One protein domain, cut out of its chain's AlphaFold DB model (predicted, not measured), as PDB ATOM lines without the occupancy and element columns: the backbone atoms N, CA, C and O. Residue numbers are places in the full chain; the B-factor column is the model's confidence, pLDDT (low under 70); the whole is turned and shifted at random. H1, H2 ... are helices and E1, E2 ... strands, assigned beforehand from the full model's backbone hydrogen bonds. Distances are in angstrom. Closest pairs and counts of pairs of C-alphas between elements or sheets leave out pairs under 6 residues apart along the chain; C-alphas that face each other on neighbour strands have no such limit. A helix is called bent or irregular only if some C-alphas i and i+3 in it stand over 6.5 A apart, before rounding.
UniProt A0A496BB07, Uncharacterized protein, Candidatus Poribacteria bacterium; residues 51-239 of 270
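AT A GLANCE: This is residues 51 to 239 of the 270 residues of an uncharacterized protein of Candidatus Poribacteria bacterium (UniProt A0A496BB07). What shape does the backbone make? One twisted sheet folds into two crossed layers, partly face to face: E12, E1, E2, E3, E4 and E5 make one, E6, E7, E8 and the later part of the bent E10 the other. The first layer curls round H1 on its side away from E6 to E8, while E9 edges the sheet beside the earlier part of E10. What are its make-up and size? The printed part has 189 residues with one named helix and twelve strands, in the order E1 E2 E3 E4 H1 E5 E6 E7 E8 E9 E10 E11 E12, and is mostly strand; neighbour strands are antiparallel, but E4 and E5 are parallel. It is compact and rounded, with a radius of gyration of the C-alphas of 15.6 A and spans of 39 by 34 by 29 A.

HOW THE PARTS SIT: How does it begin? E1, residues 53 to 62, E2, 67 to 76, E3, 82 to 89, and E4, 101 to 106, form a meander, each strand the antiparallel neighbour of the one before. N 58 and O 73 are 2.8 A apart, N 70 and O 86 3.0 A, and N 87 and O 103 2.9 A, within hydrogen-bond range. Where is the helix? H1, residues 109 to 118, is on the sheet, its closest C-alphas to E3 being Phe 111 and Gly 82, 5.9 A; its O i to N i+4 pairs are all within range. E4, H1 and E5, residues 137 to 139, make a strand-helix-strand unit, two parallel neighbour strands with a helix between, its crossover right-handed; N 138 and O 104 are 2.8 A apart. What follows? E6, 141 to 147, E7, 151 to 158, and E8, 161 to 170, form a second meander, with N 143 and O 155 at 2.8 A and N 154 and O 165 at 2.8 A. E10, 188 to 203, bends by 91 degrees at residue 197; E8 and E9, 174 to 178, lie on one side of it and E12, 229 to 238, on the other side, with N 166 and O 200, N 176 and O 191 both at 2.8 A and N 194 and O 231 at 2.7 A. E12 pairs with E1 too, N 59 and O 232 at 2.9 A, and E11, 215 to 217, pairs with no named strand.

IN THESE COORDINATES: Where does E1 begin? C-alpha 53 is at (33.478, 38.315, -49.046). Which strands are long? E10 measures 32.6 A from first to last C-alpha, E2 28.0 A and E8 27.2 A. Where does E12 end? C-alpha 238 is at (33.573, 42.165, -46.268).

THE WHOLE: How far does it reach? The two C-alphas farthest apart, Glu 51 and Asp 94, are 45.2 A apart, and the printed part has no cut. Which links are long? Those from E3 to E4, H1 to E5, E10 to E11 and E11 to E12 are. Where is confidence low? Residues 122 to 134, 183 and 213 to 226 include the 28 with pLDDT under 70.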
ATOM      1  N   GLU A  51      31.275  37.859 -54.085       81.06
ATOM      2  CA  GLU A  51      32.351  38.726 -54.577       81.06
ATOM      3  C   GLU A  51      32.792  39.799 -53.575       81.06
ATOM      4  O   GLU A  51      33.876  40.357 -53.719       81.06
ATOM      5  N   LYS A  52      31.975  40.094 -52.556       87.06
ATOM      6  CA  LYS A  52      32.333  41.042 -51.494       87.06
ATOM      7  C   LYS A  52      32.974  40.365 -50.290       87.06
ATOM      8  O   LYS A  52      33.518  41.059 -49.437       87.06
ATOM      9  N   VAL A  53      32.890  39.040 -50.175       90.94
ATOM     10  CA  VAL A  53      33.478  38.315 -49.046       90.94
ATOM     11  C   VAL A  53      34.959  38.094 -49.330       90.94
ATOM     12  O   VAL A  53      35.319  37.349 -50.238       90.94
ATOM     13  N   VAL A  54      35.805  38.741 -48.534       92.00
ATOM     14  CA  VAL A  54      37.268  38.626 -48.615       92.00
ATOM     15  C   VAL A  54      37.711  37.317 -47.975       92.00
ATOM     16  O   VAL A  54      38.414  36.517 -48.587       92.00
ATOM     17  N   LEU A  55      37.241  37.069 -46.753       94.88
ATOM     18  CA  LEU A  55      37.415  35.791 -46.078       94.88
ATOM     19  C   LEU A  55      36.282  35.530 -45.086       94.88
ATOM     20  O   LEU A  55      35.704  36.466 -44.526       94.88
ATOM     21  N   ALA A  56      35.991  34.256 -44.850       95.12
ATOM     22  CA  ALA A  56      35.215  33.800 -43.706       95.12
ATOM     23  C   ALA A  56      35.940  32.630 -43.030       95.12
ATOM     24  O   ALA A  56      36.448  31.740 -43.713       95.12
ATOM     25  N   GLY A  57      36.003  32.634 -41.702       94.81
ATOM     26  CA  GLY A  57      36.708  31.613 -40.929       94.81
ATOM     27  C   GLY A  57      36.999  32.078 -39.509       94.81
ATOM     28  O   GLY A  57      36.113  32.624 -38.858       94.81
ATOM     29  N   SER A  58      38.223  31.895 -39.022       93.00
ATOM     30  CA  SER A  58      38.654  32.325 -37.691       93.00
ATOM     31  C   SER A  58      39.980  33.088 -37.729       93.00
ATOM     32  O   SER A  58      40.754  32.988 -38.681       93.00
ATOM     33  N   MET A  59      40.235  33.891 -36.698       91.69
ATOM     34  CA  MET A  59      41.496  34.614 -36.539       91.69
ATOM     35  C   MET A  59      41.936  34.599 -35.079       91.69
ATOM     36  O   MET A  59      41.187  35.040 -34.219       91.69
ATOM     37  N   ASN A  60      43.158  34.172 -34.789       91.00
ATOM     38  CA  ASN A  60      43.726  34.201 -33.444       91.00
ATOM     39  C   ASN A  60      44.859  35.218 -33.383       91.00
ATOM     40  O   ASN A  60      45.696  35.266 -34.284       91.00
ATOM     41  N   VAL A  61      44.887  36.019 -32.323       89.19
ATOM     42  CA  VAL A  61      45.852  37.106 -32.167       89.19
ATOM     43  C   VAL A  61      46.519  37.013 -30.803       89.19
ATOM     44  O   VAL A  61      45.864  36.795 -29.782       89.19
ATOM     45  N   ILE A  62      47.835  37.189 -30.813       89.88
ATOM     46  CA  ILE A  62      48.668  37.537 -29.666       89.88
ATOM     47  C   ILE A  62      49.424  38.796 -30.071       89.88
ATOM     48  O   ILE A  62      50.083  38.818 -31.108       89.88
ATOM     49  N   TRP A  63      49.327  39.838 -29.263       86.38
ATOM     50  CA  TRP A  63      49.971  41.115 -29.508       86.38
ATOM     51  C   TRP A  63      50.860  41.498 -28.332       86.38
ATOM     52  O   TRP A  63      50.434  41.511 -27.175       86.38
ATOM     53  N   GLY A  64      52.103  41.829 -28.645       84.25
ATOM     54  CA  GLY A  64      53.137  42.148 -27.674       84.25
ATOM     55  C   GLY A  64      54.281  42.912 -28.323       84.25
ATOM     56  O   GLY A  64      54.408  42.969 -29.550       84.25
ATOM     57  N   GLU A  65      55.100  43.532 -27.481       82.25
ATOM     58  CA  GLU A  65      56.200  44.402 -27.908       82.25
ATOM     59  C   GLU A  65      57.272  43.614 -28.679       82.25
ATOM     60  O   GLU A  65      57.646  43.976 -29.803       82.25
ATOM     61  N   THR A  66      57.693  42.493 -28.094       85.81
ATOM     62  CA  THR A  66      58.703  41.570 -28.630       85.81
ATOM     63  C   THR A  66      58.068  40.476 -29.480       85.81
ATOM     64  O   THR A  66      58.588  40.136 -30.538       85.81
ATOM     65  N   THR A  67      56.900  39.975 -29.070       88.62
ATOM     66  CA  THR A  67      56.202  38.874 -29.740       88.62
ATOM     67  C   THR A  67      54.802  39.275 -30.184       88.62
ATOM     68  O   THR A  67      53.971  39.685 -29.380       88.62
ATOM     69  N   SER A  68      54.517  39.114 -31.471       88.81
ATOM     70  CA  SER A  68      53.201  39.261 -32.082       88.81
ATOM     71  C   SER A  68      52.936  38.096 -33.032       88.81
ATOM     72  O   SER A  68      53.745  37.795 -33.911       88.81
ATOM     73  N   ILE A  69      51.786  37.450 -32.870       91.25
ATOM     74  CA  ILE A  69      51.350  36.324 -33.691       91.25
ATOM     75  C   ILE A  69      49.926  36.578 -34.169       91.25
ATOM     76  O   ILE A  69      49.046  36.929 -33.385       91.25
ATOM     77  N   MET A  70      49.695  36.357 -35.459       91.25
ATOM     78  CA  MET A  70      48.368  36.402 -36.061       91.25
ATOM     79  C   MET A  70      48.160  35.144 -36.895       91.25
ATOM     80  O   MET A  70      48.833  34.944 -37.900       91.25
ATOM     81  N   SER A  71      47.218  34.305 -36.481       92.81
ATOM     82  CA  SER A  71      46.753  33.150 -37.244       92.81
ATOM     83  C   SER A  71      45.429  33.499 -37.908       92.81
ATOM     84  O   SER A  71      44.512  33.949 -37.229       92.81
ATOM     85  N   ILE A  72      45.323  33.292 -39.215       93.81
ATOM     86  CA  ILE A  72      44.093  33.423 -39.997       93.81
ATOM     87  C   ILE A  72      43.794  32.046 -40.578       93.81
ATOM     88  O   ILE A  72      44.589  31.525 -41.355       93.81
ATOM     89  N   VAL A  73      42.650  31.473 -40.216       95.00
ATOM     90  CA  VAL A  73      42.136  30.217 -40.771       95.00
ATOM     91  C   VAL A  73      40.917  30.567 -41.607       95.00
ATOM     92  O   VAL A  73      39.938  31.081 -41.074       95.00
ATOM     93  N   ALA A  74      40.953  30.302 -42.907       95.75
ATOM     94  CA  ALA A  74      39.846  30.589 -43.804       95.75
ATOM     95  C   ALA A  74      39.113  29.308 -44.217       95.75
ATOM     96  O   ALA A  74      39.666  28.428 -44.879       95.75
ATOM     97  N   ASP A  75      37.822  29.254 -43.893       95.69
ATOM     98  CA  ASP A  75      36.873  28.292 -44.457       95.69
ATOM     99  C   ASP A  75      36.376  28.713 -45.839       95.69
ATOM    100  O   ASP A  75      35.902  27.884 -46.618       95.69
ATOM    101  N   TYR A  76      36.480  30.002 -46.148       94.88
ATOM    102  CA  TYR A  76      36.154  30.552 -47.449       94.88
ATOM    103  C   TYR A  76      37.067  31.729 -47.780       94.88
ATOM    104  O   TYR A  76      37.164  32.675 -46.998       94.88
ATOM    105  N   THR A  77      37.646  31.691 -48.979       95.25
ATOM    106  CA  THR A  77      38.179  32.843 -49.721       95.25
ATOM    107  C   THR A  77      37.960  32.615 -51.221       95.25
ATOM    108  O   THR A  77      37.705  31.472 -51.623       95.25
ATOM    109  N   PRO A  78      38.134  33.637 -52.078       94.06
ATOM    110  CA  PRO A  78      38.128  33.455 -53.531       94.06
ATOM    111  C   PRO A  78      39.165  32.449 -54.062       94.06
ATOM    112  O   PRO A  78      38.958  31.877 -55.129       94.06
ATOM    113  N   VAL A  79      40.259  32.208 -53.329       95.25
ATOM    114  CA  VAL A  79      41.339  31.282 -53.725       95.25
ATOM    115  C   VAL A  79      41.285  29.932 -52.996       95.25
ATOM    116  O   VAL A  79      42.170  29.095 -53.168       95.25
ATOM    117  N   GLY A  80      40.224  29.691 -52.218       95.31
ATOM    118  CA  GLY A  80      39.991  28.450 -51.480       95.31
ATOM    119  C   GLY A  80      40.280  28.545 -49.979       95.31
ATOM    120  O   GLY A  80      40.451  29.626 -49.418       95.31
ATOM    121  N   LYS A  81      40.276  27.389 -49.315       96.88
ATOM    122  CA  LYS A  81      40.568  27.273 -47.880       96.88
ATOM    123  C   LYS A  81      42.066  27.330 -47.618       96.88
ATOM    124  O   LYS A  81      42.841  26.868 -48.451       96.88
ATOM    125  N   GLY A  82      42.456  27.814 -46.449       97.00
ATOM    126  CA  GLY A  82      43.847  27.772 -46.015       97.00
ATOM    127  C   GLY A  82      44.052  28.425 -44.660       97.00
ATOM    128  O   GLY A  82      43.176  29.126 -44.149       97.00
ATOM    129  N   THR A  83      45.231  28.211 -44.101       96.75
ATOM    130  CA  THR A  83      45.680  28.802 -42.851       96.75
ATOM    131  C   THR A  83      46.986  29.537 -43.080       96.75
ATOM    132  O   THR A  83      47.925  28.969 -43.619       96.75
ATOM    133  N   ALA A  84      47.068  30.777 -42.612       95.06
ATOM    134  CA  ALA A  84      48.293  31.561 -42.594       95.06
ATOM    135  C   ALA A  84      48.578  32.001 -41.159       95.06
ATOM    136  O   ALA A  84      47.706  32.564 -40.495       95.06
ATOM    137  N   VAL A  85      49.792  31.762 -40.672       94.94
ATOM    138  CA  VAL A  85      50.245  32.236 -39.365       94.94
ATOM    139  C   VAL A  85      51.447  33.136 -39.544       94.94
ATOM    140  O   VAL A  85      52.534  32.684 -39.890       94.94
ATOM    141  N   LEU A  86      51.248  34.416 -39.274       91.69
ATOM    142  CA  LEU A  86      52.327  35.374 -39.165       91.69
ATOM    143  C   LEU A  86      52.916  35.325 -37.762       91.69
ATOM    144  O   LEU A  86      52.186  35.416 -36.773       91.69
ATOM    145  N   VAL A  87      54.242  35.296 -37.704       92.31
ATOM    146  CA  VAL A  87      55.015  35.388 -36.473       92.31
ATOM    147  C   VAL A  87      56.049  36.498 -36.607       92.31
ATOM    148  O   VAL A  87      56.844  36.513 -37.547       92.31
ATOM    149  N   ARG A  88      56.042  37.413 -35.640       90.94
ATOM    150  CA  ARG A  88      57.162  38.290 -35.297       90.94
ATOM    151  C   ARG A  88      57.495  38.015 -33.838       90.94
ATOM    152  O   ARG A  88      56.645  38.261 -32.991       90.94
ATOM    153  N   SER A  89      58.687  37.529 -33.541       90.56
ATOM    154  CA  SER A  89      59.096  37.213 -32.178       90.56
ATOM    155  C   SER A  89      60.569  37.520 -31.991       90.56
ATOM    156  O   SER A  89      61.385  36.899 -32.661       90.56
ATOM    157  N   ASP A  90      60.855  38.419 -31.054       90.25
ATOM    158  CA  ASP A  90      62.098  38.412 -30.283       90.25
ATOM    159  C   ASP A  90      61.895  37.413 -29.134       90.25
ATOM    160  O   ASP A  90      61.072  37.640 -28.237       90.25
ATOM    161  N   VAL A  91      62.494  36.225 -29.268       89.12
ATOM    162  CA  VAL A  91      62.157  35.052 -28.438       89.12
ATOM    163  C   VAL A  91      62.640  35.249 -27.004       89.12
ATOM    164  O   VAL A  91      61.908  34.929 -26.059       89.12
ATOM    165  N   LEU A  92      63.848  35.784 -26.828       90.88
ATOM    166  CA  LEU A  92      64.482  35.967 -25.525       90.88
ATOM    167  C   LEU A  92      64.287  37.369 -24.932       90.88
ATOM    168  O   LEU A  92      64.591  37.556 -23.747       90.88
ATOM    169  N   ALA A  93      63.668  38.286 -25.678       87.56
ATOM    170  CA  ALA A  93      63.482  39.692 -25.333       87.56
ATOM    171  C   ALA A  93      64.817  40.422 -25.099       87.56
ATOM    172  O   ALA A  93      64.925  41.239 -24.176       87.56
ATOM    173  N   ASP A  94      65.839  40.090 -25.888       88.25
ATOM    174  CA  ASP A  94      67.201  40.627 -25.798       88.25
ATOM    175  C   ASP A  94      67.656  41.399 -27.053       88.25
ATOM    176  O   ASP A  94      68.807  41.843 -27.118       88.25
ATOM    177  N   GLY A  95      66.723  41.711 -27.959       83.88
ATOM    178  CA  GLY A  95      66.952  42.497 -29.173       83.88
ATOM    179  C   GLY A  95      67.027  41.632 -30.432       83.88
ATOM    180  O   GLY A  95      66.859  40.430 -30.361       83.88
ATOM    181  N   GLU A  96      67.271  42.249 -31.599       81.31
ATOM    182  CA  GLU A  96      67.322  41.498 -32.868       81.31
ATOM    183  C   GLU A  96      68.531  40.539 -32.912       81.31
ATOM    184  O   GLU A  96      69.670  40.971 -33.129       81.31
ATOM    185  N   THR A  97      68.275  39.242 -32.729       85.56
ATOM    186  CA  THR A  97      69.265  38.148 -32.693       85.56
ATOM    187  C   THR A  97      68.915  37.025 -33.684       85.56
ATOM    188  O   THR A  97      67.933  37.090 -34.420       85.56
ATOM    189  N   GLU A  98      69.764  35.994 -33.786       82.50
ATOM    190  CA  GLU A  98      69.567  34.885 -34.740       82.50
ATOM    191  C   GLU A  98      68.412  33.936 -34.370       82.50
ATOM    192  O   GLU A  98      67.934  33.197 -35.230       82.50
ATOM    193  N   ASP A  99      67.970  33.921 -33.111       80.81
ATOM    194  CA  ASP A  99      66.834  33.119 -32.649       80.81
ATOM    195  C   ASP A  99      65.470  33.751 -32.956       80.81
ATOM    196  O   ASP A  99      64.436  33.083 -32.833       80.81
ATOM    197  N   ASP A 100      65.464  35.001 -33.417       87.75
ATOM    198  CA  ASP A 100      64.254  35.732 -33.743       87.75
ATOM    199  C   ASP A 100      63.556  35.179 -34.977       87.75
ATOM    200  O   ASP A 100      64.152  34.865 -36.010       87.75
ATOM    201  N   ILE A 101      62.228  35.139 -34.904       90.38
ATOM    202  CA  ILE A 101      61.396  34.707 -36.021       90.38
ATOM    203  C   ILE A 101      60.639  35.896 -36.577       90.38
ATOM    204  O   ILE A 101      59.848  36.541 -35.887       90.38
ATOM    205  N   ARG A 102      60.801  36.116 -37.879       90.25
ATOM    206  CA  ARG A 102      59.941  36.996 -38.662       90.25
ATOM    207  C   ARG A 102      59.540  36.304 -39.954       90.25
ATOM    208  O   ARG A 102      60.242  36.415 -40.953       90.25
ATOM    209  N   ALA A 103      58.420  35.591 -39.929       91.69
ATOM    210  CA  ALA A 103      57.998  34.757 -41.046       91.69
ATOM    211  C   ALA A 103      56.484  34.517 -41.074       91.69
ATOM    212  O   ALA A 103      55.776  34.741 -40.088       91.69
ATOM    213  N   VAL A 104      56.001  34.029 -42.213       93.62
ATOM    214  CA  VAL A 104      54.645  33.505 -42.396       93.62
ATOM    215  C   VAL A 104      54.728  32.001 -42.615       93.62
ATOM    216  O   VAL A 104      55.519  31.535 -43.426       93.62
ATOM    217  N   PHE A 105      53.881  31.247 -41.928       96.94
ATOM    218  CA  PHE A 105      53.731  29.805 -42.097       96.94
ATOM    219  C   PHE A 105      52.358  29.505 -42.684       96.94
ATOM    220  O   PHE A 105      51.367  30.068 -42.216       96.94
ATOM    221  N   THR A 106      52.275  28.642 -43.692       97.75
ATOM    222  CA  THR A 106      51.003  28.354 -44.366       97.75
ATOM    223  C   THR A 106      50.874  26.915 -44.831       97.75
ATOM    224  O   THR A 106      51.856  26.292 -45.220       97.75
ATOM    225  N   ASP A 107      49.644  26.408 -44.836       97.94
ATOM    226  CA  ASP A 107      49.275  25.142 -45.482       97.94
ATOM    227  C   ASP A 107      48.843  25.332 -46.954       97.94
ATOM    228  O   ASP A 107      48.623  24.359 -47.677       97.94
ATOM    229  N   ASN A 108      48.720  26.584 -47.410       97.69
ATOM    230  CA  ASN A 108      48.287  26.946 -48.755       97.69
ATOM    231  C   ASN A 108      48.992  28.230 -49.234       97.69
ATOM    232  O   ASN A 108      48.671  29.344 -48.808       97.69
ATOM    233  N   MET A 109      49.928  28.083 -50.175       95.69
ATOM    234  CA  MET A 109      50.693  29.211 -50.725       95.69
ATOM    235  C   MET A 109      49.818  30.227 -51.468       95.69
ATOM    236  O   MET A 109      49.955  31.427 -51.241       95.69
ATOM    237  N   LYS A 110      48.841  29.768 -52.262       95.62
ATOM    238  CA  LYS A 110      47.918  30.663 -52.989       95.62
ATOM    239  C   LYS A 110      47.082  31.519 -52.045       95.62
ATOM    240  O   LYS A 110      46.739  32.654 -52.364       95.62
ATOM    241  N   PHE A 111      46.740  30.971 -50.879       95.62
ATOM    242  CA  PHE A 111      46.026  31.717 -49.850       95.62
ATOM    243  C   PHE A 111      46.891  32.838 -49.263       95.62
ATOM    244  O   PHE A 111      46.401  33.955 -49.109       95.62
ATOM    245  N   VAL A 112      48.176  32.589 -48.995       93.50
ATOM    246  CA  VAL A 112      49.090  33.646 -48.533       93.50
ATOM    247  C   VAL A 112      49.332  34.702 -49.604       93.50
ATOM    248  O   VAL A 112      49.303  35.880 -49.264       93.50
ATOM    249  N   GLU A 113      49.513  34.321 -50.870       92.00
ATOM    250  CA  GLU A 113      49.636  35.275 -51.985       92.00
ATOM    251  C   GLU A 113      48.414  36.205 -52.045       92.00
ATOM    252  O   GLU A 113      48.549  37.428 -52.057       92.00
ATOM    253  N   TYR A 114      47.209  35.635 -51.954       92.12
ATOM    254  CA  TYR A 114      45.972  36.411 -51.879       92.12
ATOM    255  C   TYR A 114      45.943  37.352 -50.665       92.12
ATOM    256  O   TYR A 114      45.636  38.538 -50.801       92.12
ATOM    257  N   LEU A 115      46.293  36.859 -49.471       90.06
ATOM    258  CA  LEU A 115      46.355  37.694 -48.271       90.06
ATOM    259  C   LEU A 115      47.405  38.801 -48.386       90.06
ATOM    260  O   LEU A 115      47.164  39.897 -47.886       90.06
ATOM    261  N   GLN A 116      48.538  38.552 -49.042       86.88
ATOM    262  CA  GLN A 116      49.566  39.560 -49.287       86.88
ATOM    263  C   GLN A 116      49.020  40.723 -50.112       86.88
ATOM    264  O   GLN A 116      49.234  41.881 -49.752       86.88
ATOM    265  N   GLU A 117      48.256  40.421 -51.160       85.31
ATOM    266  CA  GLU A 117      47.637  41.427 -52.022       85.31
ATOM    267  C   GLU A 117      46.577  42.253 -51.285       85.31
ATOM    268  O   GLU A 117      46.598  43.485 -51.354       85.31
ATOM    269  N   VAL A 118      45.666  41.587 -50.566       83.94
ATOM    270  CA  VAL A 118      44.442  42.230 -50.056       83.94
ATOM    271  C   VAL A 118      44.508  42.653 -48.587       83.94
ATOM    272  O   VAL A 118      43.868  43.630 -48.207       83.94
ATOM    273  N   VAL A 119      45.262  41.949 -47.741       80.62
ATOM    274  CA  VAL A 119      45.245  42.130 -46.280       80.62
ATOM    275  C   VAL A 119      46.588  42.621 -45.746       80.62
ATOM    276  O   VAL A 119      46.631  43.626 -45.040       80.62
ATOM    277  N   PHE A 120      47.689  41.929 -46.037       76.12
ATOM    278  CA  PHE A 120      48.959  42.138 -45.336       76.12
ATOM    279  C   PHE A 120      49.595  43.489 -45.644       76.12
ATOM    280  O   PHE A 120      50.174  44.095 -44.749       76.12
ATOM    281  N   ASN A 121      49.375  44.023 -46.845       70.31
ATOM    282  CA  ASN A 121      49.733  45.396 -47.205       70.31
ATOM    283  C   ASN A 121      49.147  46.468 -46.260       70.31
ATOM    284  O   ASN A 121      49.638  47.594 -46.218       70.31
ATOM    285  N   GLU A 122      48.103  46.129 -45.503       69.38
ATOM    286  CA  GLU A 122      47.385  47.030 -44.600       69.38
ATOM    287  C   GLU A 122      47.677  46.748 -43.116       69.38
ATOM    288  O   GLU A 122      47.164  47.445 -42.234       69.38
ATOM    289  N   ILE A 123      48.493  45.729 -42.823       68.75
ATOM    290  CA  ILE A 123      48.836  45.306 -41.466       68.75
ATOM    291  C   ILE A 123      50.325  45.604 -41.220       68.75
ATOM    292  O   ILE A 123      51.186  44.923 -41.774       68.75
ATOM    293  N   PRO A 124      50.661  46.556 -40.324       62.09
ATOM    294  CA  PRO A 124      52.044  46.981 -40.082       62.09
ATOM    295  C   PRO A 124      53.027  45.860 -39.714       62.09
ATOM    296  O   PRO A 124      54.226  46.003 -39.941       62.09
ATOM    297  N   LEU A 125      52.535  44.739 -39.170       61.09
ATOM    298  CA  LEU A 125      53.367  43.576 -38.852       61.09
ATOM    299  C   LEU A 125      54.056  42.959 -40.088       61.09
ATOM    300  O   LEU A 125      55.128  42.370 -39.950       61.09
ATOM    301  N   PHE A 126      53.481  43.105 -41.284       59.44
ATOM    302  CA  PHE A 126      53.954  42.458 -42.514       59.44
ATOM    303  C   PHE A 126      54.942  43.298 -43.335       59.44
ATOM    304  O   PHE A 126      55.484  42.807 -44.322       59.44
ATOM    305  N   GLY A 127      55.243  44.526 -42.904       52.31
ATOM    306  CA  GLY A 127      56.004  45.487 -43.705       52.31
ATOM    307  C   GLY A 127      55.098  46.345 -44.589       52.31
ATOM    308  O   GLY A 127      53.933  46.035 -44.811       52.31
ATOM    309  N   ASN A 128      55.623  47.481 -45.048       47.16
ATOM    310  CA  ASN A 128      54.866  48.390 -45.908       47.16
ATOM    311  C   ASN A 128      54.884  47.890 -47.363       47.16
ATOM    312  O   ASN A 128      55.919  47.366 -47.799       47.16
ATOM    313  N   PRO A 129      53.822  48.157 -48.147       40.03
ATOM    314  CA  PRO A 129      53.837  47.956 -49.593       40.03
ATOM    315  C   PRO A 129      55.038  48.683 -50.212       40.03
ATOM    316  O   PRO A 129      55.210  49.887 -50.008       40.03
ATOM    317  N   GLY A 130      55.893  47.953 -50.932       42.50
ATOM    318  CA  GLY A 130      57.095  48.504 -51.575       42.50
ATOM    319  C   GLY A 130      58.342  48.605 -50.688       42.50
ATOM    320  O   GLY A 130      59.345  49.163 -51.129       42.50
ATOM    321  N   SER A 131      58.320  48.072 -49.462       50.72
ATOM    322  CA  SER A 131      59.558  47.834 -48.709       50.72
ATOM    323  C   SER A 131      60.191  46.503 -49.138       50.72
ATOM    324  O   SER A 131      59.495  45.498 -49.220       50.72
ATOM    325  N   GLU A 132      61.507  46.477 -49.386       44.41
ATOM    326  CA  GLU A 132      62.292  45.281 -49.783       44.41
ATOM    327  C   GLU A 132      62.209  44.096 -48.795       44.41
ATOM    328  O   GLU A 132      62.746  43.024 -49.054       44.41
ATOM    329  N   ARG A 133      61.522  44.251 -47.658       50.78
ATOM    330  CA  ARG A 133      61.351  43.214 -46.640       50.78
ATOM    331  C   ARG A 133      60.006  42.514 -46.808       50.78
ATOM    332  O   ARG A 133      59.125  42.658 -45.963       50.78
ATOM    333  N   SER A 134      59.858  41.746 -47.888       68.44
ATOM    334  CA  SER A 134      58.867  40.664 -47.878       68.44
ATOM    335  C   SER A 134      59.249  39.697 -46.754       68.44
ATOM    336  O   SER A 134      60.406  39.289 -46.648       68.44
ATOM    337  N   VAL A 135      58.319  39.415 -45.841       81.00
ATOM    338  CA  VAL A 135      58.563  38.404 -44.807       81.00
ATOM    339  C   VAL A 135      58.620  37.030 -45.481       81.00
ATOM    340  O   VAL A 135      57.768  36.754 -46.329       81.00
ATOM    341  N   PRO A 136      59.608  36.178 -45.154       89.94
ATOM    342  CA  PRO A 136      59.704  34.848 -45.735       89.94
ATOM    343  C   PRO A 136      58.431  34.049 -45.448       89.94
ATOM    344  O   PRO A 136      57.867  34.120 -44.353       89.94
ATOM    345  N   VAL A 137      57.979  33.306 -46.457       93.12
ATOM    346  CA  VAL A 137      56.819  32.419 -46.370       93.12
ATOM    347  C   VAL A 137      57.320  30.981 -46.411       93.12
ATOM    348  O   VAL A 137      58.052  30.609 -47.326       93.12
ATOM    349  N   HIS A 138      56.915  30.179 -45.434       96.62
ATOM    350  CA  HIS A 138      57.254  28.767 -45.331       96.62
ATOM    351  C   HIS A 138      55.994  27.911 -45.409       96.62
ATOM    352  O   HIS A 138      54.984  28.202 -44.760       96.62
ATOM    353  N   GLU A 139      56.070  26.823 -46.170       97.94
ATOM    354  CA  GLU A 139      55.063  25.771 -46.092       97.94
ATOM    355  C   GLU A 139      55.136  25.089 -44.722       97.94
ATOM    356  O   GLU A 139      56.215  24.802 -44.200       97.94
ATOM    357  N   ALA A 140      53.979  24.835 -44.125       98.31
ATOM    358  CA  ALA A 140      53.873  24.249 -42.806       98.31
ATOM    359  C   ALA A 140      52.642  23.350 -42.691       98.31
ATOM    360  O   ALA A 140      51.597  23.593 -43.289       98.31
ATOM    361  N   THR A 141      52.749  22.336 -41.838       98.06
ATOM    362  CA  THR A 141      51.580  21.633 -41.305       98.06
ATOM    363  C   THR A 141      51.051  22.401 -40.102       98.06
ATOM    364  O   THR A 141      51.831  22.763 -39.213       98.06
ATOM    365  N   ILE A 142      49.743  22.658 -40.076       97.12
ATOM    366  CA  ILE A 142      49.093  23.446 -39.029       97.12
ATOM    367  C   ILE A 142      47.964  22.624 -38.407       97.12
ATOM    368  O   ILE A 142      46.955  22.340 -39.046       97.12
ATOM    369  N   ASP A 143      48.137  22.276 -37.136       95.50
ATOM    370  CA  ASP A 143      47.171  21.515 -36.352       95.50
ATOM    371  C   ASP A 143      46.501  22.432 -35.330       95.50
ATOM    372  O   ASP A 143      47.144  22.926 -34.399       95.50
ATOM    373  N   ASN A 144      45.193  22.633 -35.475       90.88
ATOM    374  CA  ASN A 144      44.371  23.339 -34.494       90.88
ATOM    375  C   ASN A 144      43.631  22.329 -33.608       90.88
ATOM    376  O   ASN A 144      43.114  21.321 -34.088       90.88
ATOM    377  N   SER A 145      43.577  22.588 -32.305       90.75
ATOM    378  CA  SER A 145      42.963  21.701 -31.312       90.75
ATOM    379  C   SER A 145      42.391  22.480 -30.125       90.75
ATOM    380  O   SER A 145      42.629  23.680 -29.980       90.75
ATOM    381  N   GLY A 146      41.651  21.780 -29.264       86.69
ATOM    382  CA  GLY A 146      40.982  22.357 -28.098       86.69
ATOM    383  C   GLY A 146      39.486  22.577 -28.319       86.69
ATOM    384  O   GLY A 146      38.907  22.082 -29.286       86.69
ATOM    385  N   ASP A 147      38.864  23.300 -27.394       79.31
ATOM    386  CA  ASP A 147      37.466  23.705 -27.462       79.31
ATOM    387  C   ASP A 147      37.337  25.189 -27.101       79.31
ATOM    388  O   ASP A 147      38.043  25.714 -26.240       79.31
ATOM    389  N   GLY A 148      36.412  25.890 -27.760       75.00
ATOM    390  CA  GLY A 148      36.160  27.314 -27.507       75.00
ATOM    391  C   GLY A 148      35.604  27.625 -26.109       75.00
ATOM    392  O   GLY A 148      35.169  28.749 -25.880       75.00
ATOM    393  N   HIS A 149      35.574  26.651 -25.192       78.75
ATOM    394  CA  HIS A 149      35.117  26.811 -23.815       78.75
ATOM    395  C   HIS A 149      36.266  26.906 -22.812       78.75
ATOM    396  O   HIS A 149      36.128  27.598 -21.807       78.75
ATOM    397  N   SER A 150      37.374  26.204 -23.052       82.44
ATOM    398  CA  SER A 150      38.463  26.076 -22.079       82.44
ATOM    399  C   SER A 150      39.809  26.525 -22.632       82.44
ATOM    400  O   SER A 150      40.508  27.312 -21.991       82.44
ATOM    401  N   GLN A 151      40.177  26.035 -23.815       90.50
ATOM    402  CA  GLN A 151      41.486  26.270 -24.405       90.50
ATOM    403  C   GLN A 151      41.446  26.112 -25.922       90.50
ATOM    404  O   GLN A 151      40.831  25.190 -26.452       90.50
ATOM    405  N   ILE A 152      42.204  26.956 -26.609       91.06
ATOM    406  CA  ILE A 152      42.488  26.819 -28.039       91.06
ATOM    407  C   ILE A 152      43.991  26.605 -28.163       91.06
ATOM    408  O   ILE A 152      44.768  27.258 -27.467       91.06
ATOM    409  N   ALA A 153      44.420  25.682 -29.014       92.88
ATOM    410  CA  ALA A 153      45.831  25.443 -29.261       92.88
ATOM    411  C   ALA A 153      46.110  25.255 -30.751       92.88
ATOM    412  O   ALA A 153      45.370  24.564 -31.449       92.88
ATOM    413  N   THR A 154      47.221  25.822 -31.203       94.62
ATOM    414  CA  THR A 154      47.711  25.714 -32.576       94.62
ATOM    415  C   THR A 154      49.145  25.217 -32.543       94.62
ATOM    416  O   THR A 154      49.991  25.769 -31.836       94.62
ATOM    417  N   LYS A 155      49.439  24.175 -33.314       97.06
ATOM    418  CA  LYS A 155      50.797  23.696 -33.555       97.06
ATOM    419  C   LYS A 155      51.139  23.906 -35.022       97.06
ATOM    420  O   LYS A 155      50.382  23.510 -35.896       97.06
ATOM    421  N   ILE A 156      52.296  24.497 -35.268       98.00
ATOM    422  CA  ILE A 156      52.839  24.768 -36.595       98.00
ATOM    423  C   ILE A 156      54.139  23.987 -36.703       98.00
ATOM    424  O   ILE A 156      54.964  24.000 -35.784       98.00
ATOM    425  N   SER A 157      54.309  23.256 -37.794       98.06
ATOM    426  CA  SER A 157      55.514  22.477 -38.071       98.06
ATOM    427  C   SER A 157      55.969  22.748 -39.498       98.06
ATOM    428  O   SER A 157      55.251  22.444 -40.446       98.06
ATOM    429  N   SER A 158      57.155  23.333 -39.616       97.56
ATOM    430  CA  SER A 158      57.854  23.661 -40.858       97.56
ATOM    431  C   SER A 158      59.269  23.084 -40.789       97.56
ATOM    432  O   SER A 158      59.732  22.675 -39.721       97.56
ATOM    433  N   GLU A 159      59.983  23.066 -41.911       95.50
ATOM    434  CA  GLU A 159      61.407  22.733 -41.914       95.50
ATOM    435  C   GLU A 159      62.170  23.644 -40.933       95.50
ATOM    436  O   GLU A 159      62.068  24.869 -40.991       95.50
ATOM    437  N   GLY A 160      62.861  23.037 -39.962       92.31
ATOM    438  CA  GLY A 160      63.661  23.744 -38.956       92.31
ATOM    439  C   GLY A 160      62.885  24.535 -37.892       92.31
ATOM    440  O   GLY A 160      63.510  25.039 -36.963       92.31
ATOM    441  N   THR A 161      61.552  24.633 -37.980       95.88
ATOM    442  CA  THR A 161      60.745  25.459 -37.065       95.88
ATOM    443  C   THR A 161      59.520  24.716 -36.540       95.88
ATOM    444  O   THR A 161      58.683  24.228 -37.299       95.88
ATOM    445  N   THR A 162      59.362  24.682 -35.216       97.44
ATOM    446  CA  THR A 162      58.123  24.262 -34.549       97.44
ATOM    447  C   THR A 162      57.615  25.376 -33.654       97.44
ATOM    448  O   THR A 162      58.323  25.818 -32.753       97.44
ATOM    449  N   ILE A 163      56.358  25.772 -33.842       97.12
ATOM    450  CA  ILE A 163      55.701  26.766 -32.995       97.12
ATOM    451  C   ILE A 163      54.482  26.114 -32.353       97.12
ATOM    452  O   ILE A 163      53.679  25.471 -33.030       97.12
ATOM    453  N   LYS A 164      54.338  26.252 -31.037       97.12
ATOM    454  CA  LYS A 164      53.142  25.833 -30.300       97.12
ATOM    455  C   LYS A 164      52.549  27.045 -29.622       97.12
ATOM    456  O   LYS A 164      53.249  27.743 -28.899       97.12
ATOM    457  N   ILE A 165      51.265  27.260 -29.835       95.06
ATOM    458  CA  ILE A 165      50.523  28.376 -29.278       95.06
ATOM    459  C   ILE A 165      49.345  27.801 -28.514       95.06
ATOM    460  O   ILE A 165      48.678  26.884 -28.996       95.06
ATOM    461  N   LYS A 166      49.090  28.328 -27.324       93.62
ATOM    462  CA  LYS A 166      47.956  27.944 -26.497       93.62
ATOM    463  C   LYS A 166      47.313  29.190 -25.915       93.62
ATOM    464  O   LYS A 166      47.993  29.951 -25.247       93.62
ATOM    465  N   TRP A 167      46.011  29.345 -26.099       92.00
ATOM    466  CA  TRP A 167      45.159  30.311 -25.410       92.00
ATOM    467  C   TRP A 167      44.406  29.576 -24.302       92.00
ATOM    468  O   TRP A 167      43.849  28.506 -24.550       92.00
ATOM    469  N   SER A 168      44.424  30.108 -23.082       91.62
ATOM    470  CA  SER A 168      43.767  29.511 -21.910       91.62
ATOM    471  C   SER A 168      42.989  30.571 -21.129       91.62
ATOM    472  O   SER A 168      43.119  31.768 -21.387       91.62
ATOM    473  N   ASP A 169      42.159  30.123 -20.185       91.00
ATOM    474  CA  ASP A 169      41.312  31.003 -19.374       91.00
ATOM    475  C   ASP A 169      40.436  31.911 -20.252       91.00
ATOM    476  O   ASP A 169      40.415  33.137 -20.096       91.00
ATOM    477  N   LEU A 170      39.762  31.284 -21.224       90.69
ATOM    478  CA  LEU A 170      38.883  31.969 -22.165       90.69
ATOM    479  C   LEU A 170      37.725  32.639 -21.420       90.69
ATOM    480  O   LEU A 170      37.106  32.060 -20.524       90.69
ATOM    481  N   GLU A 171      37.436  33.877 -21.796       89.56
ATOM    482  CA  GLU A 171      36.347  34.662 -21.230       89.56
ATOM    483  C   GLU A 171      35.055  34.492 -22.036       89.56
ATOM    484  O   GLU A 171      35.003  33.807 -23.061       89.56
ATOM    485  N   ALA A 172      33.982  35.122 -21.556       89.69
ATOM    486  CA  ALA A 172      32.703  35.091 -22.246       89.69
ATOM    487  C   ALA A 172      32.834  35.641 -23.685       89.69
ATOM    488  O   ALA A 172      33.493  36.667 -23.883       89.69
ATOM    489  N   PRO A 173      32.179  35.007 -24.678       90.00
ATOM    490  CA  PRO A 173      32.205  35.494 -26.048       90.00
ATOM    491  C   PRO A 173      31.592  36.889 -26.184       90.00
ATOM    492  O   PRO A 173      30.541  37.180 -25.611       90.00
ATOM    493  N   VAL A 174      32.214  37.726 -27.010       88.69
ATOM    494  CA  VAL A 174      31.754  39.079 -27.336       88.69
ATOM    495  C   VAL A 174      31.568  39.196 -28.843       88.69
ATOM    496  O   VAL A 174      32.452  38.837 -29.620       88.69
ATOM    497  N   VAL A 175      30.420  39.715 -29.279       88.94
ATOM    498  CA  VAL A 175      30.197  40.023 -30.698       88.94
ATOM    499  C   VAL A 175      30.976  41.281 -31.060       88.94
ATOM    500  O   VAL A 175      30.862  42.311 -30.396       88.94
ATOM    501  N   VAL A 176      31.759  41.201 -32.129       84.31
ATOM    502  CA  VAL A 176      32.570  42.302 -32.637       84.31
ATOM    503  C   VAL A 176      32.107  42.655 -34.041       84.31
ATOM    504  O   VAL A 176      32.101  41.815 -34.940       84.31
ATOM    505  N   THR A 177      31.782  43.929 -34.231       86.00
ATOM    506  CA  THR A 177      31.589  44.534 -35.545       86.00
ATOM    507  C   THR A 177      32.539  45.712 -35.673       86.00
ATOM    508  O   THR A 177      32.603  46.580 -34.805       86.00
ATOM    509  N   SER A 178      33.284  45.735 -36.769       83.19
ATOM    510  CA  SER A 178      34.246  46.770 -37.105       83.19
ATOM    511  C   SER A 178      33.867  47.407 -38.425       83.19
ATOM    512  O   SER A 178      33.674  46.712 -39.423       83.19
ATOM    513  N   ALA A 179      33.855  48.738 -38.449       84.12
ATOM    514  CA  ALA A 179      33.851  49.481 -39.697       84.12
ATOM    515  C   ALA A 179      35.221  49.359 -40.401       84.12
ATOM    516  O   ALA A 179      36.236  49.118 -39.724       84.12
ATOM    517  N   PRO A 180      35.281  49.578 -41.726       83.75
ATOM    518  CA  PRO A 180      36.530  49.686 -42.460       83.75
ATOM    519  C   PRO A 180      37.504  50.651 -41.795       83.75
ATOM    520  O   PRO A 180      37.113  51.701 -41.285       83.75
ATOM    521  N   ARG A 181      38.793  50.304 -41.823       78.88
ATOM    522  CA  ARG A 181      39.905  51.093 -41.273       78.88
ATOM    523  C   ARG A 181      39.903  51.274 -39.749       78.88
ATOM    524  O   ARG A 181      40.796  51.964 -39.255       78.88
ATOM    525  N   SER A 182      39.001  50.636 -38.991       73.56
ATOM    526  CA  SER A 182      39.044  50.708 -37.515       73.56
ATOM    527  C   SER A 182      40.318  50.072 -36.946       73.56
ATOM    528  O   SER A 182      40.887  50.598 -35.995       73.56
ATOM    529  N   PHE A 183      40.811  49.001 -37.584       67.81
ATOM    530  CA  PHE A 183      42.009  48.255 -37.165       67.81
ATOM    531  C   PHE A 183      43.107  48.180 -38.238       67.81
ATOM    532  O   PHE A 183      44.003  47.352 -38.141       67.81
ATOM    533  N   GLY A 184      43.045  49.035 -39.265       71.44
ATOM    534  CA  GLY A 184      43.997  49.047 -40.387       71.44
ATOM    535  C   GLY A 184      43.354  48.646 -41.718       71.44
ATOM    536  O   GLY A 184      43.208  49.528 -42.574       71.44
ATOM    537  N   PRO A 185      42.891  47.390 -41.883       77.06
ATOM    538  CA  PRO A 185      42.333  46.907 -43.143       77.06
ATOM    539  C   PRO A 185      41.081  47.673 -43.607       77.06
ATOM    540  O   PRO A 185      40.272  48.096 -42.773       77.06
ATOM    541  N   PRO A 186      40.869  47.844 -44.926       84.12
ATOM    542  CA  PRO A 186      39.717  48.546 -45.502       84.12
ATOM    543  C   PRO A 186      38.418  47.715 -45.516       84.12
ATOM    544  O   PRO A 186      37.550  47.971 -46.345       84.12
ATOM    545  N   PHE A 187      38.251  46.747 -44.611       88.00
ATOM    546  CA  PHE A 187      37.124  45.808 -44.621       88.00
ATOM    547  C   PHE A 187      36.186  46.012 -43.435       88.00
ATOM    548  O   PHE A 187      36.620  46.376 -42.339       88.00
ATOM    549  N   TYR A 188      34.906  45.702 -43.630       89.00
ATOM    550  CA  TYR A 188      34.040  45.391 -42.499       89.00
ATOM    551  C   TYR A 188      34.468  44.054 -41.913       89.00
ATOM    552  O   TYR A 188      34.654  43.095 -42.659       89.00
ATOM    553  N   ILE A 189      34.577  43.977 -40.591       88.12
ATOM    554  CA  ILE A 189      34.830  42.716 -39.891       88.12
ATOM    555  C   ILE A 189      33.649  42.477 -38.967       88.12
ATOM    556  O   ILE A 189      33.356  43.309 -38.113       88.12
ATOM    557  N   ASN A 190      32.977  41.347 -39.137       90.12
ATOM    558  CA  ASN A 190      31.984  40.857 -38.191       90.12
ATOM    559  C   ASN A 190      32.493  39.554 -37.602       90.12
ATOM    560  O   ASN A 190      33.062  38.742 -38.331       90.12
ATOM    561  N   GLY A 191      32.299  39.332 -36.311       90.19
ATOM    562  CA  GLY A 191      32.712  38.082 -35.704       90.19
ATOM    563  C   GLY A 191      32.353  37.930 -34.239       90.19
ATOM    564  O   GLY A 191      31.732  38.798 -33.629       90.19
ATOM    565  N   MET A 192      32.766  36.797 -33.686       90.88
ATOM    566  CA  MET A 192      32.649  36.468 -32.273       90.88
ATOM    567  C   MET A 192      34.048  36.291 -31.692       90.88
ATOM    568  O   MET A 192      34.791  35.411 -32.123       90.88
ATOM    569  N   MET A 193      34.388  37.145 -30.732       90.25
ATOM    570  CA  MET A 193      35.669  37.184 -30.044       90.25
ATOM    571  C   MET A 193      35.588  36.448 -28.710       90.25
ATOM    572  O   MET A 193      34.684  36.699 -27.921       90.25
ATOM    573  N   LEU A 194      36.572  35.600 -28.444       91.50
ATOM    574  CA  LEU A 194      36.885  35.004 -27.157       91.50
ATOM    575  C   LEU A 194      38.171  35.659 -26.638       91.50
ATOM    576  O   LEU A 194      39.259  35.328 -27.124       91.50
ATOM    577  N   PRO A 195      38.080  36.613 -25.699       91.12
ATOM    578  CA  PRO A 195      39.248  37.069 -24.956       91.12
ATOM    579  C   PRO A 195      39.874  35.902 -24.188       91.12
ATOM    580  O   PRO A 195      39.163  34.997 -23.752       91.12
ATOM    581  N   ALA A 196      41.190  35.927 -23.999       90.69
ATOM    582  CA  ALA A 196      41.887  34.960 -23.160       90.69
ATOM    583  C   ALA A 196      42.718  35.699 -22.110       90.69
ATOM    584  O   ALA A 196      43.414  36.663 -22.436       90.69
ATOM    585  N   LYS A 197      42.669  35.248 -20.851       88.06
ATOM    586  CA  LYS A 197      43.468  35.861 -19.773       88.06
ATOM    587  C   LYS A 197      44.912  35.389 -19.771       88.06
ATOM    588  O   LYS A 197      45.775  36.074 -19.224       88.06
ATOM    589  N   SER A 198      45.172  34.224 -20.350       88.75
ATOM    590  CA  SER A 198      46.495  33.629 -20.388       88.75
ATOM    591  C   SER A 198      46.752  32.953 -21.726       88.75
ATOM    592  O   SER A 198      45.844  32.567 -22.469       88.75
ATOM    593  N   PHE A 199      48.027  32.830 -22.055       92.12
ATOM    594  CA  PHE A 199      48.473  32.119 -23.234       92.12
ATOM    595  C   PHE A 199      49.911  31.649 -23.035       92.12
ATOM    596  O   PHE A 199      50.599  32.071 -22.108       92.12
ATOM    597  N   GLN A 200      50.349  30.772 -23.924       93.38
ATOM    598  CA  GLN A 200      51.713  30.287 -23.999       93.38
ATOM    599  C   GLN A 200      52.121  30.197 -25.465       93.38
ATOM    600  O   GLN A 200      51.350  29.719 -26.300       93.38
ATOM    601  N   VAL A 201      53.344  30.627 -25.764       94.94
ATOM    602  CA  VAL A 201      53.979  30.434 -27.068       94.94
ATOM    603  C   VAL A 201      55.325  29.768 -26.840       94.94
ATOM    604  O   VAL A 201      56.155  30.279 -26.093       94.94
ATOM    605  N   LEU A 202      55.540  28.637 -27.506       96.75
ATOM    606  CA  LEU A 202      56.823  27.952 -27.572       96.75
ATOM    607  C   LEU A 202      57.331  27.998 -29.011       96.75
ATOM    608  O   LEU A 202      56.642  27.515 -29.912       96.75
ATOM    609  N   ILE A 203      58.540  28.507 -29.212       95.75
ATOM    610  CA  ILE A 203      59.257  28.508 -30.488       95.75
ATOM    611  C   ILE A 203      60.464  27.587 -30.338       95.75
ATOM    612  O   ILE A 203      61.305  27.794 -29.470       95.75
ATOM    613  N   ASN A 204      60.517  26.516 -31.130       95.69
ATOM    614  CA  ASN A 204      61.560  25.486 -31.056       95.69
ATOM    615  C   ASN A 204      61.772  24.918 -29.636       95.69
ATOM    616  O   ASN A 204      62.858  24.478 -29.277       95.69
ATOM    617  N   GLY A 205      60.701  24.892 -28.832       95.94
ATOM    618  CA  GLY A 205      60.715  24.427 -27.442       95.94
ATOM    619  C   GLY A 205      61.026  25.507 -26.401       95.94
ATOM    620  O   GLY A 205      60.830  25.251 -25.216       95.94
ATOM    621  N   THR A 206      61.428  26.704 -26.824       95.88
ATOM    622  CA  THR A 206      61.705  27.852 -25.953       95.88
ATOM    623  C   THR A 206      60.452  28.695 -25.769       95.88
ATOM    624  O   THR A 206      59.795  29.059 -26.742       95.88
ATOM    625  N   GLU A 207      60.107  29.006 -24.523       95.44
ATOM    626  CA  GLU A 207      59.001  29.912 -24.213       95.44
ATOM    627  C   GLU A 207      59.389  31.361 -24.498       95.44
ATOM    628  O   GLU A 207      60.437  31.823 -24.042       95.44
ATOM    629  N   VAL A 208      58.545  32.057 -25.264       93.44
ATOM    630  CA  VAL A 208      58.788  33.456 -25.625       93.44
ATOM    631  C   VAL A 208      58.744  34.346 -24.385       93.44
ATOM    632  O   VAL A 208      57.924  34.151 -23.482       93.44
ATOM    633  N   LYS A 209      59.602  35.361 -24.358       89.38
ATOM    634  CA  LYS A 209      59.642  36.368 -23.297       89.38
ATOM    635  C   LYS A 209      59.100  37.708 -23.786       89.38
ATOM    636  O   LYS A 209      59.060  38.004 -24.977       89.38
ATOM    637  N   GLY A 210      58.691  38.543 -22.834       79.62
ATOM    638  CA  GLY A 210      58.265  39.916 -23.091       79.62
ATOM    639  C   GLY A 210      56.921  40.266 -22.470       79.62
ATOM    640  O   GLY A 210      56.325  39.486 -21.723       79.62
ATOM    641  N   LYS A 211      56.469  41.489 -22.755       79.50
ATOM    642  CA  LYS A 211      55.177  42.006 -22.305       79.50
ATOM    643  C   LYS A 211      54.163  41.981 -23.438       79.50
ATOM    644  O   LYS A 211      54.460  42.324 -24.583       79.50
ATOM    645  N   PHE A 212      52.946  41.619 -23.064       77.88
ATOM    646  CA  PHE A 212      51.794  41.543 -23.946       77.88
ATOM    647  C   PHE A 212      50.850  42.648 -23.524       77.88
ATOM    648  O   PHE A 212      50.340  42.649 -22.403       77.88
ATOM    649  N   GLU A 213      50.694  43.636 -24.392       68.50
ATOM    650  CA  GLU A 213      49.969  44.856 -24.077       68.50
ATOM    651  C   GLU A 213      48.761  44.991 -24.990       68.50
ATOM    652  O   GLU A 213      48.843  44.825 -26.210       68.50
ATOM    653  N   SER A 214      47.617  45.264 -24.372       66.81
ATOM    654  CA  SER A 214      46.364  45.534 -25.060       66.81
ATOM    655  C   SER A 214      46.565  46.629 -26.114       66.81
ATOM    656  O   SER A 214      47.086  47.706 -25.809       66.81
ATOM    657  N   PHE A 215      46.110  46.406 -27.345       60.19
ATOM    658  CA  PHE A 215      46.309  47.363 -28.432       60.19
ATOM    659  C   PHE A 215      45.006  48.046 -28.840       60.19
ATOM    660  O   PHE A 215      43.941  47.445 -28.940       60.19
ATOM    661  N   GLY A 216      45.105  49.343 -29.120       59.56
ATOM    662  CA  GLY A 216      44.011  50.108 -29.700       59.56
ATOM    663  C   GLY A 216      42.789  50.299 -28.795       59.56
ATOM    664  O   GLY A 216      42.759  49.991 -27.605       59.56
ATOM    665  N   LYS A 217      41.771  50.898 -29.407       55.41
ATOM    666  CA  LYS A 217      40.462  51.176 -28.822       55.41
ATOM    667  C   LYS A 217      39.498  50.110 -29.334       55.41
ATOM    668  O   LYS A 217      39.396  49.916 -30.539       55.41
ATOM    669  N   GLY A 218      38.824  49.420 -28.428       53.72
ATOM    670  CA  GLY A 218      37.852  48.382 -28.738       53.72
ATOM    671  C   GLY A 218      36.563  48.919 -29.372       53.72
ATOM    672  O   GLY A 218      36.382  50.138 -29.483       53.72
ATOM    673  N   PRO A 219      35.656  48.007 -29.774       46.12
ATOM    674  CA  PRO A 219      34.526  48.294 -30.670       46.12
ATOM    675  C   PRO A 219      33.537  49.349 -30.148       46.12
ATOM    676  O   PRO A 219      32.884  50.029 -30.933       46.12
ATOM    677  N   GLU A 220      33.459  49.553 -28.831       51.44
ATOM    678  CA  GLU A 220      32.541  50.501 -28.181       51.44
ATOM    679  C   GLU A 220      33.088  51.943 -28.106       51.44
ATOM    680  O   GLU A 220      33.092  52.586 -27.053       51.44
ATOM    681  N   GLY A 221      33.621  52.468 -29.212       48.41
ATOM    682  CA  GLY A 221      34.086  53.863 -29.272       48.41
ATOM    683  C   GLY A 221      35.276  54.172 -28.351       48.41
ATOM    684  O   GLY A 221      35.489  55.324 -27.971       48.41
ATOM    685  N   GLY A 222      36.066  53.152 -27.995       49.62
ATOM    686  CA  GLY A 222      37.300  53.299 -27.224       49.62
ATOM    687  C   GLY A 222      37.175  53.368 -25.710       49.62
ATOM    688  O   GLY A 222      38.118  53.830 -25.071       49.62
ATOM    689  N   LYS A 223      36.056  52.907 -25.139       44.31
ATOM    690  CA  LYS A 223      35.928  52.690 -23.686       44.31
ATOM    691  C   LYS A 223      36.531  51.364 -23.212       44.31
ATOM    692  O   LYS A 223      36.971  51.279 -22.073       44.31
ATOM    693  N   THR A 224      36.597  50.374 -24.095       55.44
ATOM    694  CA  THR A 224      37.142  49.039 -23.810       55.44
ATOM    695  C   THR A 224      38.408  48.864 -24.630       55.44
ATOM    696  O   THR A 224      38.402  49.207 -25.806       55.44
ATOM    697  N   GLN A 225      39.504  48.391 -24.045       64.94
ATOM    698  CA  GLN A 225      40.726  48.080 -24.797       64.94
ATOM    699  C   GLN A 225      40.556  46.717 -25.477       64.94
ATOM    700  O   GLN A 225      39.902  45.838 -24.912       64.94
ATOM    701  N   ILE A 226      41.104  46.524 -26.681       69.94
ATOM    702  CA  ILE A 226      41.147  45.171 -27.254       69.94
ATOM    703  C   ILE A 226      42.154  44.385 -26.413       69.94
ATOM    704  O   ILE A 226      43.267  44.888 -26.210       69.94
ATOM    705  N   PRO A 227      41.793  43.199 -25.898       78.06
ATOM    706  CA  PRO A 227      42.749  42.376 -25.172       78.06
ATOM    707  C   PRO A 227      43.963  42.090 -26.072       78.06
ATOM    708  O   PRO A 227      43.809  41.961 -27.287       78.06
ATOM    709  N   PRO A 228      45.177  41.965 -25.508       79.81
ATOM    710  CA  PRO A 228      46.363  41.639 -26.295       79.81
ATOM    711  C   PRO A 228      46.241  40.259 -26.936       79.81
ATOM    712  O   PRO A 228      46.962  39.939 -27.875       79.81
ATOM    713  N   VAL A 229      45.354  39.423 -26.398       85.94
ATOM    714  CA  VAL A 229      45.278  38.008 -26.703       85.94
ATOM    715  C   VAL A 229      43.816  37.595 -26.811       85.94
ATOM    716  O   VAL A 229      43.047  37.707 -25.855       85.94
ATOM    717  N   PHE A 230      43.417  37.148 -28.000       87.12
ATOM    718  CA  PHE A 230      42.043  36.736 -28.276       87.12
ATOM    719  C   PHE A 230      41.946  35.803 -29.481       87.12
ATOM    720  O   PHE A 230      42.836  35.738 -30.331       87.12
ATOM    721  N   SER A 231      40.804  35.131 -29.577       88.50
ATOM    722  CA  SER A 231      40.390  34.351 -30.738       88.50
ATOM    723  C   SER A 231      39.084  34.896 -31.305       88.50
ATOM    724  O   SER A 231      38.080  34.962 -30.609       88.50
ATOM    725  N   LEU A 232      39.057  35.278 -32.575       87.12
ATOM    726  CA  LEU A 232      37.832  35.396 -33.356       87.12
ATOM    727  C   LEU A 232      37.475  34.013 -33.898       87.12
ATOM    728  O   LEU A 232      37.903  33.654 -34.991       87.12
ATOM    729  N   ILE A 233      36.686  33.240 -33.155       89.19
ATOM    730  CA  ILE A 233      36.322  31.859 -33.529       89.19
ATOM    731  C   ILE A 233      35.384  31.773 -34.738       89.19
ATOM    732  O   ILE A 233      35.235  30.717 -35.341       89.19
ATOM    733  N   SER A 234      34.753  32.889 -35.095       89.44
ATOM    734  CA  SER A 234      34.002  33.061 -36.333       89.44
ATOM    735  C   SER A 234      34.159  34.507 -36.761       89.44
ATOM    736  O   SER A 234      33.807  35.409 -36.001       89.44
ATOM    737  N   THR A 235      34.661  34.748 -37.963       92.19
ATOM    738  CA  THR A 235      34.805  36.075 -38.543       92.19
ATOM    739  C   THR A 235      34.511  36.066 -40.035       92.19
ATOM    740  O   THR A 235      34.873  35.128 -40.740       92.19
ATOM    741  N   THR A 236      33.874  37.133 -40.509       93.81
ATOM    742  CA  THR A 236      33.628  37.403 -41.924       93.81
ATOM    743  C   THR A 236      34.122  38.801 -42.248       93.81
ATOM    744  O   THR A 236      33.746  39.771 -41.580       93.81
ATOM    745  N   TRP A 237      34.962  38.895 -43.273       92.69
ATOM    746  CA  TRP A 237      35.562  40.135 -43.742       92.69
ATOM    747  C   TRP A 237      34.926  40.510 -45.070       92.69
ATOM    748  O   TRP A 237      34.860  39.690 -45.989       92.69
ATOM    749  N   ILE A 238      34.424  41.737 -45.161       91.88
ATOM    750  CA  ILE A 238      33.573  42.165 -46.268       91.88
ATOM    751  C   ILE A 238      34.130  43.451 -46.872       91.88
ATOM    752  O   ILE A 238      34.343  44.446 -46.171       91.88
ATOM    753  N   GLN A 239      34.329  43.428 -48.187       90.50
ATOM    754  CA  GLN A 239      34.689  44.584 -48.990       90.50
ATOM    755  C   GLN A 239      33.538  45.610 -48.980       90.50
ATOM    756  O   GLN A 239      32.394  45.240 -49.266       90.50
TER     757      GLN A 239